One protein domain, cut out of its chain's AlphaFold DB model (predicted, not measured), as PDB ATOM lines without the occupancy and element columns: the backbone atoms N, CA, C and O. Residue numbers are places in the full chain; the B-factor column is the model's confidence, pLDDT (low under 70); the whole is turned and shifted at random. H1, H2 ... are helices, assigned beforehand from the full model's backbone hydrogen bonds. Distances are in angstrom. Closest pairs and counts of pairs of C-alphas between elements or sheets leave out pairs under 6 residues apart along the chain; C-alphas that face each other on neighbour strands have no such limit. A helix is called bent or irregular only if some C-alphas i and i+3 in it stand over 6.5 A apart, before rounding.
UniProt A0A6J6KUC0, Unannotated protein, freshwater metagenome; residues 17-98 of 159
ATOM      1  N   SER A  17     207.541 243.392 231.849       82.00
ATOM      2  CA  SER A  17     208.819 244.014 232.224       82.00
ATOM      3  C   SER A  17     209.268 243.648 233.643       82.00
ATOM      4  O   SER A  17     210.464 243.483 233.872       82.00
ATOM      5  N   GLU A  18     208.337 243.529 234.594       88.81
ATOM      6  CA  GLU A  18     208.639 243.151 235.983       88.81
ATOM      7  C   GLU A  18     209.044 241.673 236.068       88.81
ATOM      8  O   GLU A  18     210.012 241.336 236.748       88.81
ATOM      9  N   VAL A  19     208.356 240.809 235.316       89.50
ATOM     10  CA  VAL A  19     208.697 239.384 235.189       89.50
ATOM     11  C   VAL A  19     210.079 239.208 234.554       89.50
ATOM     12  O   VAL A  19     210.902 238.447 235.061       89.50
ATOM     13  N   LEU A  20     210.377 239.950 233.481       90.38
ATOM     14  CA  LEU A  20     211.690 239.921 232.833       90.38
ATOM     15  C   LEU A  20     212.797 240.359 233.795       90.38
ATOM     16  O   LEU A  20     213.807 239.667 233.913       90.38
ATOM     17  N   GLN A  21     212.595 241.450 234.535       87.38
ATOM     18  CA  GLN A  21     213.566 241.916 235.523       87.38
ATOM     19  C   GLN A  21     213.819 240.872 236.619       87.38
ATOM     20  O   GLN A  21     214.968 240.600 236.962       87.38
ATOM     21  N   ALA A  22     212.770 240.243 237.146       91.88
ATOM     22  CA  ALA A  22     212.923 239.189 238.139       91.88
ATOM     23  C   ALA A  22     213.640 237.956 237.561       91.88
ATOM     24  O   ALA A  22     214.520 237.390 238.210       91.88
ATOM     25  N   SER A  23     213.332 237.573 236.319       88.00
ATOM     26  CA  SER A  23     214.001 236.471 235.620       88.00
ATOM     27  C   SER A  23     215.501 236.722 235.407       88.00
ATOM     28  O   SER A  23     216.306 235.801 235.550       88.00
ATOM     29  N   GLU A  24     215.890 237.975 235.147       88.75
ATOM     30  CA  GLU A  24     217.284 238.422 235.050       88.75
ATOM     31  C   GLU A  24     218.016 238.174 236.373       88.75
ATOM     32  O   GLU A  24     219.089 237.572 236.393       88.75
ATOM     33  N   ILE A  25     217.395 238.577 237.486       93.69
ATOM     34  CA  ILE A  25     217.940 238.394 238.833       93.69
ATOM     35  C   ILE A  25     218.083 236.901 239.162       93.69
ATOM     36  O   ILE A  25     219.139 236.482 239.638       93.69
ATOM     37  N   ILE A  26     217.065 236.085 238.862       90.69
ATOM     38  CA  ILE A  26     217.105 234.627 239.065       90.69
ATOM     39  C   ILE A  26     218.261 234.017 238.268       90.69
ATOM     40  O   ILE A  26     219.063 233.256 238.811       90.69
ATOM     41  N   ARG A  27     218.388 234.376 236.986       89.50
ATOM     42  CA  ARG A  27     219.449 233.868 236.111       89.50
ATOM     43  C   ARG A  27     220.835 234.259 236.619       89.50
ATOM     44  O   ARG A  27     221.729 233.416 236.623       89.50
ATOM     45  N   LEU A  28     221.022 235.511 237.041       89.81
ATOM     46  CA  LEU A  28     222.283 235.993 237.611       89.81
ATOM     47  C   LEU A  28     222.633 235.252 238.905       89.81
ATOM     48  O   LEU A  28     223.779 234.841 239.065       89.81
ATOM     49  N   GLY A  29     221.651 235.027 239.783       83.19
ATOM     50  CA  GLY A  29     221.828 234.251 241.010       83.19
ATOM     51  C   GLY A  29     222.255 232.810 240.730       83.19
ATOM     52  O   GLY A  29     223.243 232.332 241.276       83.19
ATOM     53  N   ILE A  30     221.573 232.123 239.816       85.88
ATOM     54  CA  ILE A  30     221.942 230.748 239.443       85.88
ATOM     55  C   ILE A  30     223.334 230.719 238.792       85.88
ATOM     56  O   ILE A  30     224.149 229.853 239.102       85.88
ATOM     57  N   SER A  31     223.645 231.697 237.934       80.81
ATOM     58  CA  SER A  31     224.957 231.804 237.278       80.81
ATOM     59  C   SER A  31     226.099 232.079 238.263       80.81
ATOM     60  O   SER A  31     227.239 231.722 237.980       80.81
ATOM     61  N   SER A  32     225.810 232.692 239.417       82.75
ATOM     62  CA  SER A  32     226.778 232.931 240.495       82.75
ATOM     63  C   SER A  32     226.878 231.778 241.502       82.75
ATOM     64  O   SER A  32     227.667 231.859 242.442       82.75
ATOM     65  N   GLY A  33     226.132 230.689 241.288       80.06
ATOM     66  CA  GLY A  33     226.172 229.484 242.117       80.06
ATOM     67  C   GLY A  33     225.107 229.420 243.213       80.06
ATOM     68  O   GLY A  33     225.183 228.531 244.058       80.06
ATOM     69  N   MET A  34     224.114 230.318 243.220       84.75
ATOM     70  CA  MET A  34     222.965 230.188 244.121       84.75
ATOM     71  C   MET A  34     222.137 228.946 243.779       84.75
ATOM     72  O   MET A  34     221.981 228.575 242.612       84.75
ATOM     73  N   THR A  35     221.531 228.347 244.805       87.31
ATOM     74  CA  THR A  35     220.466 227.360 244.600       87.31
ATOM     75  C   THR A  35     219.258 228.025 243.928       87.31
ATOM     76  O   THR A  35     219.070 229.241 244.020       87.31
ATOM     77  N   ILE A  36     218.396 227.241 243.272       89.81
ATOM     78  CA  ILE A  36     217.168 227.775 242.652       89.81
ATOM     79  C   ILE A  36     216.279 228.452 243.710       89.81
ATOM     80  O   ILE A  36     215.757 229.540 243.468       89.81
ATOM     81  N   SER A  37     216.158 227.862 244.902       90.81
ATOM     82  CA  SER A  37     215.416 228.444 246.026       90.81
ATOM     83  C   SER A  37     216.009 229.771 246.505       90.81
ATOM     84  O   SER A  37     215.256 230.704 246.785       90.81
ATOM     85  N   ASP A  38     217.336 229.900 246.575       91.62
ATOM     86  CA  ASP A  38     217.984 231.150 246.993       91.62
ATOM     87  C   ASP A  38     217.874 232.233 245.924       91.62
ATOM     88  O   ASP A  38     217.582 233.382 246.248       91.62
ATOM     89  N   ALA A  39     218.029 231.874 244.648       92.00
ATOM     90  CA  ALA A  39     217.873 232.803 243.535       92.00
ATOM     91  C   ALA A  39     216.439 233.361 243.455       92.00
ATOM     92  O   ALA A  39     216.256 234.563 243.257       92.00
ATOM     93  N   LEU A  40     215.422 232.520 243.677       95.62
ATOM     94  CA  LEU A  40     214.021 232.948 243.750       95.62
ATOM     95  C   LEU A  40     213.757 233.851 244.959       95.62
ATOM     96  O   LEU A  40     213.105 234.882 244.816       95.62
ATOM     97  N   GLN A  41     214.289 233.517 246.140       96.06
ATOM     98  CA  GLN A  41     214.179 234.377 247.326       96.06
ATOM     99  C   GLN A  41     214.899 235.715 247.141       96.06
ATOM    100  O   GLN A  41     214.420 236.757 247.589       96.06
ATOM    101  N   TYR A  42     216.054 235.704 246.481       95.75
ATOM    102  CA  TYR A  42     216.801 236.912 246.172       95.75
ATOM    103  C   TYR A  42     216.025 237.789 245.183       95.75
ATOM    104  O   TYR A  42     215.862 238.984 245.434       95.75
ATOM    105  N   ALA A  43     215.461 237.202 244.125       95.81
ATOM    106  CA  ALA A  43     214.595 237.905 243.187       95.81
ATOM    107  C   ALA A  43     213.332 238.451 243.862       95.81
ATOM    108  O   ALA A  43     212.990 239.608 243.636       95.81
ATOM    109  N   GLN A  44     212.695 237.692 244.755       97.06
ATOM    110  CA  GLN A  44     211.534 238.151 245.519       97.06
ATOM    111  C   GLN A  44     211.842 239.431 246.312       97.06
ATOM    112  O   GLN A  44     211.028 240.349 246.329       97.06
ATOM    113  N   LYS A  45     213.030 239.539 246.919       96.31
ATOM    114  CA  LYS A  45     213.433 240.718 247.709       96.31
ATOM    115  C   LYS A  45     213.848 241.933 246.871       96.31
ATOM    116  O   LYS A  45     213.766 243.050 247.372       96.31
ATOM    117  N   HIS A  46     214.304 241.727 245.635       95.62
ATOM    118  CA  HIS A  46     214.900 242.780 244.797       95.62
ATOM    119  C   HIS A  46     214.087 243.109 243.535       95.62
ATOM    120  O   HIS A  46     214.533 243.904 242.711       95.62
ATOM    121  N   SER A  47     212.902 242.515 243.378       92.75
ATOM    122  CA  SER A  47     212.002 242.782 242.254       92.75
ATOM    123  C   SER A  47     210.910 243.793 242.619       92.75
ATOM    124  O   SER A  47     210.591 243.973 243.798       92.75
ATOM    125  N   PRO A  48     210.282 244.429 241.616       89.56
ATOM    126  CA  PRO A  48     209.101 245.262 241.806       89.56
ATOM    127  C   PRO A  48     207.972 244.532 242.539       89.56
ATOM    128  O   PRO A  48     207.849 243.307 242.470       89.56
ATOM    129  N   ARG A  49     207.120 245.300 243.232       91.31
ATOM    130  CA  ARG A  49     206.138 244.780 244.198       91.31
ATOM    131  C   ARG A  49     205.234 243.679 243.629       91.31
ATOM    132  O   ARG A  49     205.004 242.704 244.330       91.31
ATOM    133  N   ALA A  50     204.767 243.804 242.387       92.50
ATOM    134  CA  ALA A  50     203.889 242.808 241.771       92.50
ATOM    135  C   ALA A  50     204.599 241.453 241.572       92.50
ATOM    136  O   ALA A  50     204.123 240.426 242.045       92.50
ATOM    137  N   ALA A  51     205.792 241.457 240.967       92.38
ATOM    138  CA  ALA A  51     206.596 240.244 240.787       92.38
ATOM    139  C   ALA A  51     207.065 239.654 242.129       92.38
ATOM    140  O   ALA A  51     207.091 238.438 242.303       92.38
ATOM    141  N   SER A  52     207.405 240.514 243.093       95.94
ATOM    142  CA  SER A  52     207.771 240.112 244.454       95.94
ATOM    143  C   SER A  52     206.640 239.351 245.152       95.94
ATOM    144  O   SER A  52     206.884 238.289 245.722       95.94
ATOM    145  N   GLN A  53     205.403 239.849 245.056       95.06
ATOM    146  CA  GLN A  53     204.220 239.212 245.642       95.06
ATOM    147  C   GLN A  53     203.898 237.866 244.984       95.06
ATOM    148  O   GLN A  53     203.604 236.900 245.683       95.06
ATOM    149  N   GLU A  54     203.986 237.779 243.658       94.62
ATOM    150  CA  GLU A  54     203.767 236.521 242.936       94.62
ATOM    151  C   GLU A  54     204.829 235.465 243.310       94.62
ATOM    152  O   GLU A  54     204.492 234.324 243.632       94.62
ATOM    153  N   LEU A  55     206.110 235.851 243.383       95.62
ATOM    154  CA  LEU A  55     207.185 234.968 243.853       95.62
ATOM    155  C   LEU A  55     207.014 234.557 245.321       95.62
ATOM    156  O   LEU A  55     207.324 233.426 245.689       95.62
ATOM    157  N   GLU A  56     206.528 235.458 246.175       95.50
ATOM    158  CA  GLU A  56     206.273 235.168 247.586       95.50
ATOM    159  C   GLU A  56     205.217 234.073 247.762       95.50
ATOM    160  O   GLU A  56     205.393 233.191 248.602       95.50
ATOM    161  N   GLN A  57     204.163 234.082 246.943       90.19
ATOM    162  CA  GLN A  57     203.135 233.039 246.962       90.19
ATOM    163  C   GLN A  57     203.730 231.663 246.639       90.19
ATOM    164  O   GLN A  57     203.485 230.704 247.374       90.19
ATOM    165  N   ALA A  58     204.572 231.580 245.606       91.75
ATOM    166  CA  ALA A  58     205.274 230.348 245.246       91.75
ATOM    167  C   ALA A  58     206.239 229.883 246.357       91.75
ATOM    168  O   ALA A  58     206.266 228.707 246.724       91.75
ATOM    169  N   LEU A  59     207.009 230.811 246.935       94.75
ATOM    170  CA  LEU A  59     207.993 230.522 247.985       94.75
ATOM    171  C   LEU A  59     207.355 230.141 249.325       94.75
ATOM    172  O   LEU A  59     207.938 229.359 250.073       94.75
ATOM    173  N   ASN A  60     206.173 230.664 249.647       94.50
ATOM    174  CA  ASN A  60     205.475 230.310 250.882       94.50
ATOM    175  C   ASN A  60     205.076 228.836 250.910       94.50
ATOM    176  O   ASN A  60     205.225 228.203 251.952       94.50
ATOM    177  N   GLN A  61     204.659 228.268 249.774       87.38
ATOM    178  CA  GLN A  61     204.385 226.833 249.683       87.38
ATOM    179  C   GLN A  61     205.643 226.003 249.964       87.38
ATOM    180  O   GLN A  61     205.601 225.039 250.728       87.38
ATOM    181  N   PHE A  62     206.779 226.424 249.406       88.44
ATOM    182  CA  PHE A  62     208.061 225.769 249.649       88.44
ATOM    183  C   PHE A  62     208.484 225.838 251.125       88.44
ATOM    184  O   PHE A  62     208.894 224.837 251.703       88.44
ATOM    185  N   ARG A  63     208.299 226.993 251.778       87.62
ATOM    186  CA  ARG A  63     208.618 227.192 253.206       87.62
ATOM    187  C   ARG A  63     207.806 226.303 254.147       87.62
ATOM    188  O   ARG A  63     208.292 225.986 255.227       87.62
ATOM    189  N   VAL A  64     206.592 225.914 253.758       89.00
ATOM    190  CA  VAL A  64     205.744 225.000 254.544       89.00
ATOM    191  C   VAL A  64     205.923 223.525 254.154       89.00
ATOM    192  O   VAL A  64     205.168 222.679 254.623       89.00
ATOM    193  N   GLY A  65     206.928 223.203 253.327       80.38
ATOM    194  CA  GLY A  65     207.348 221.833 253.018       80.38
ATOM    195  C   GLY A  65     206.817 221.253 251.705       80.38
ATOM    196  O   GLY A  65     207.075 220.085 251.418       80.38
ATOM    197  N   PHE A  66     206.095 222.024 250.884       84.56
ATOM    198  CA  PHE A  66     205.721 221.565 249.542       84.56
ATOM    199  C   PHE A  66     206.909 221.648 248.570       84.56
ATOM    200  O   PHE A  66     207.790 222.491 248.737       84.56
ATOM    201  N   PRO A  67     206.947 220.812 247.518       84.50
ATOM    202  CA  PRO A  67     208.002 220.890 246.516       84.50
ATOM    203  C   PRO A  67     207.972 222.237 245.785       84.50
ATOM    204  O   PRO A  67     206.909 222.745 245.424       84.50
ATOM    205  N   LEU A  68     209.157 222.786 245.504       87.88
ATOM    206  CA  LEU A  68     209.301 224.066 244.806       87.88
ATOM    207  C   LEU A  68     208.690 224.043 243.395       87.88
ATOM    208  O   LEU A  68     208.193 225.065 242.929       87.88
ATOM    209  N   SER A  69     208.680 222.879 242.736       89.94
ATOM    210  CA  SER A  69     208.043 222.697 241.426       89.94
ATOM    211  C   SER A  69     206.556 223.046 241.450       89.94
ATOM    212  O   SER A  69     206.110 223.779 240.575       89.94
ATOM    213  N   ARG A  70     205.817 222.642 242.493       90.12
ATOM    214  CA  ARG A  70     204.398 223.002 242.652       90.12
ATOM    215  C   ARG A  70     204.210 224.519 242.717       90.12
ATOM    216  O   ARG A  70     203.378 225.062 242.002       90.12
ATOM    217  N   GLY A  71     205.006 225.211 243.534       92.81
ATOM    218  CA  GLY A  71     204.915 226.671 243.645       92.81
ATOM    219  C   GLY A  71     205.191 227.380 242.312       92.81
ATOM    220  O   GLY A  71     204.548 228.378 241.998       92.81
ATOM    221  N   LEU A  72     206.113 226.846 241.504       93.62
ATOM    222  CA  LEU A  72     206.426 227.363 240.167       93.62
ATOM    223  C   LEU A  72     205.320 227.078 239.134       93.62
ATOM    224  O   LEU A  72     205.089 227.916 238.257       93.62
ATOM    225  N   GLU A  73     204.640 225.932 239.233       93.75
ATOM    226  CA  GLU A  73     203.471 225.577 238.413       93.75
ATOM    227  C   GLU A  73     202.278 226.493 238.712       93.75
ATOM    228  O   GLU A  73     201.657 227.034 237.790       93.75
ATOM    229  N   ASP A  74     201.998 226.731 239.994       94.31
ATOM    230  CA  ASP A  74     200.939 227.643 240.434       94.31
ATOM    231  C   ASP A  74     201.231 229.079 239.985       94.31
ATOM    232  O   ASP A  74     200.350 229.758 239.454       94.31
ATOM    233  N   LEU A  75     202.489 229.519 240.102       94.44
ATOM    234  CA  LEU A  75     202.949 230.820 239.613       94.44
ATOM    235  C   LEU A  75     202.723 230.982 238.100       94.44
ATOM    236  O   LEU A  75     202.188 231.996 237.653       94.44
ATOM    237  N   ALA A  76     203.089 229.970 237.308       92.75
ATOM    238  CA  ALA A  76     202.893 229.964 235.857       92.75
ATOM    239  C   ALA A  76     201.414 229.902 235.442       92.75
ATOM    240  O   ALA A  76     201.056 230.332 234.340       92.75
ATOM    241  N   THR A  77     200.563 229.344 236.304       94.50
ATOM    242  CA  THR A  77     199.111 229.290 236.109       94.50
ATOM    243  C   THR A  77     198.462 230.632 236.437       94.50
ATOM    244  O   THR A  77     197.601 231.086 235.687       94.50
ATOM    245  N   ALA A  78     198.901 231.290 237.513       92.12
ATOM    246  CA  ALA A  78     198.407 232.599 237.925       92.12
ATOM    247  C   ALA A  78     198.817 233.712 236.950       92.12
ATOM    248  O   ALA A  78     198.014 234.595 236.646       92.12
ATOM    249  N   ASN A  79     200.047 233.665 236.431       91.88
ATOM    250  CA  ASN A  79     200.548 234.637 235.468       91.88
ATOM    251  C   ASN A  79     201.365 233.941 234.355       91.88
ATOM    252  O   ASN A  79     202.497 233.500 234.594       91.88
ATOM    253  N   PRO A  80     200.842 233.894 233.108       88.62
ATOM    254  CA  PRO A  80     201.512 233.257 231.974       88.62
ATOM    255  C   PRO A  80     202.910 233.803 231.660       88.62
ATOM    256  O   PRO A  80     203.698 233.098 231.029       88.62
ATOM    257  N   GLY A  81     203.243 235.023 232.105       85.69
ATOM    258  CA  GLY A  81     204.578 235.602 231.947       85.69
ATOM    259  C   GLY A  81     205.686 234.755 232.581       85.69
ATOM    260  O   GLY A  81     206.798 234.717 232.058       85.69
ATOM    261  N   TRP A  82     205.385 234.015 233.652       91.81
ATOM    262  CA  TRP A  82     206.356 233.149 234.332       91.81
ATOM    263  C   TRP A  82     206.521 231.776 233.693       91.81
ATOM    264  O   TRP A  82     207.481 231.078 234.003       91.81
ATOM    265  N   ARG A  83     205.624 231.378 232.782       88.69
ATOM    266  CA  ARG A  83     205.540 229.996 232.289       88.69
ATOM    267  C   ARG A  83     206.869 229.474 231.752       88.69
ATOM    268  O   ARG A  83     207.341 228.434 232.191       88.69
ATOM    269  N   SER A  84     207.515 230.244 230.878       85.19
ATOM    270  CA  SER A  84     208.770 229.818 230.251       85.19
ATOM    271  C   SER A  84     209.911 229.615 231.252       85.19
ATOM    272  O   SER A  84     210.713 228.701 231.065       85.19
ATOM    273  N   ILE A  85     210.025 230.465 232.279       85.88
ATOM    274  CA  ILE A  85     211.078 230.324 233.293       85.88
ATOM    275  C   ILE A  85     210.717 229.234 234.304       85.88
ATOM    276  O   ILE A  85     211.588 228.438 234.648       85.88
ATOM    277  N   SER A  86     209.452 229.129 234.718       91.88
ATOM    278  CA  SER A  86     208.972 228.051 235.585       91.88
ATOM    279  C   SER A  86     209.240 226.680 234.967       91.88
ATOM    280  O   SER A  86     209.862 225.850 235.621       91.88
ATOM    281  N   ASP A  87     208.881 226.461 233.699       85.06
ATOM    282  CA  ASP A  87     209.101 225.181 233.008       85.06
ATOM    283  C   ASP A  87     210.592 224.805 232.960       85.06
ATOM    284  O   ASP A  87     210.971 223.654 233.207       85.06
ATOM    285  N   ALA A  88     211.465 225.785 232.695       82.94
ATOM    286  CA  ALA A  88     212.912 225.585 232.684       82.94
ATOM    287  C   ALA A  88     213.461 225.242 234.080       82.94
ATOM    288  O   ALA A  88     214.274 224.324 234.220       82.94
ATOM    289  N   LEU A  89     213.007 225.946 235.122       86.25
ATOM    290  CA  LEU A  89     213.409 225.695 236.507       86.25
ATOM    291  C   LEU A  89     212.897 224.339 237.010       86.25
ATOM    292  O   LEU A  89     213.668 223.602 237.615       86.25
ATOM    293  N   ILE A  90     211.649 223.971 236.711       88.25
ATOM    294  CA  ILE A  90     211.060 222.665 237.049       88.25
ATOM    295  C   ILE A  90     211.837 221.540 236.360       88.25
ATOM    296  O   ILE A  90     212.222 220.563 237.000       88.25
ATOM    297  N   THR A  91     212.145 221.702 235.071       82.06
ATOM    298  CA  THR A  91     212.974 220.742 234.329       82.06
ATOM    299  C   THR A  91     214.360 220.600 234.965       82.06
ATOM    300  O   THR A  91     214.850 219.483 235.136       82.06
ATOM    301  N   SER A  92     214.978 221.716 235.373       77.62
ATOM    302  CA  SER A  92     216.274 221.726 236.060       77.62
ATOM    303  C   SER A  92     216.214 220.989 237.405       77.62
ATOM    304  O   SER A  92     217.031 220.095 237.645       77.62
ATOM    305  N   LEU A  93     215.190 221.271 238.224       80.94
ATOM    306  CA  LEU A  93     214.922 220.596 239.500       80.94
ATOM    307  C   LEU A  93     214.759 219.078 239.320       80.94
ATOM    308  O   LEU A  93     215.306 218.309 240.107       80.94
ATOM    309  N   HIS A  94     214.079 218.636 238.259       72.69
ATOM    310  CA  HIS A  94     213.920 217.212 237.940       72.69
ATOM    311  C   HIS A  94     215.196 216.557 237.371       72.69
ATOM    312  O   HIS A  94     215.360 215.342 237.477       72.69
ATOM    313  N   SER A  95     216.119 217.326 236.779       61.22
ATOM    314  CA  SER A  95     217.336 216.801 236.133       61.22
ATOM    315  C   SER A  95     218.552 216.575 237.069       61.22
ATOM    316  O   SER A  95     219.427 215.771 236.719       61.22
ATOM    317  N   GLY A  96     218.575 217.178 238.276       52.06
ATOM    318  CA  GLY A  96     219.579 216.990 239.359       52.06
ATOM    319  C   GLY A  96     220.846 217.871 239.227       52.06
ATOM    320  O   GLY A  96     221.286 218.136 238.117       52.06
ATOM    321  N   SER A  97     221.549 218.343 240.276       42.00
ATOM    322  CA  SER A  97     221.819 217.784 241.620       42.00
ATOM    323  C   SER A  97     222.430 218.868 242.555       42.00
ATOM    324  O   SER A  97     223.109 219.764 242.051       42.00
ATOM    325  N   PRO A  98     222.249 218.784 243.891       41.34
ATOM    326  CA  PRO A  98     223.203 218.039 244.717       41.34
ATOM    327  C   PRO A  98     222.566 216.885 245.502       41.34
ATOM    328  O   PRO A  98     221.468 216.973 246.040       41.34
TER     329      PRO A  98
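What this domain is: This is residues 17 to 98 of the 159 residues of the protein "Unannotated protein" of freshwater metagenome (UniProt A0A6J6KUC0). Five helices run back and forth in chain order, H1 to H5, and form a compact ring about the long axis, each packing on the next. The ring is loosely closed where residues 19 to 23 of H1 meet residues 81 to 85 of H5. The printed part has 82 residues, is all helix with no named strand, has a radius of gyration of the C-alphas of 11.4 A and spans 31 by 25 by 22 A.

How they stand to each other: H1, residues 17 to 31, touches H2, residues 36 to 46, at a steep tilt of 45 degrees, opposite ways; C-alphas 26 and 39 are closest, 4.9 A. H2 and H3, residues 49 to 63, form a hairpin at a shallow tilt of 34 degrees, only just short of steep; C-alphas 44 and 52 are closest, 4.4 A. H3 and H4, residues 68 to 78, form a hairpin at 37 degrees, only just steep; C-alphas 58 and 71 are closest, 4.0 A. H4 and H5, residues 80 to 95, form a hairpin at 18 degrees; C-alphas 76 and 83 are closest, 4.4 A. H1 and H5 only just touch, with 3 pairs of C-alphas within 8 A, the closest being 19 and 81, 6.5 A. H1 and H4 are apart, as are H3 and H5. Every O i to N i+4 pair is within hydrogen-bond range in H1, H2 and H4, against 9 of 11 in H3 and 10 of 12 in H5.

Where its parts are: H1 begins at C-alpha 17 (208.819, 244.014, 232.224) and measures 20.9 A; H2 measures 15.3 A, H3 19.9 A and H4 15.5 A. H5 measures 23.2 A, ends at C-alpha 95 (217.336, 216.801, 236.133), has a kink of 26 degrees near residue 87 and is irregular, C-alphas 81 and 84 being 7.3 A apart.

The domain as a whole: The C-alphas farthest apart, of Ser 17 and Pro 98, are 32.2 A apart. The printed part has no cut, its four links are tight, and pLDDT is under 70 at residues 95 to 98.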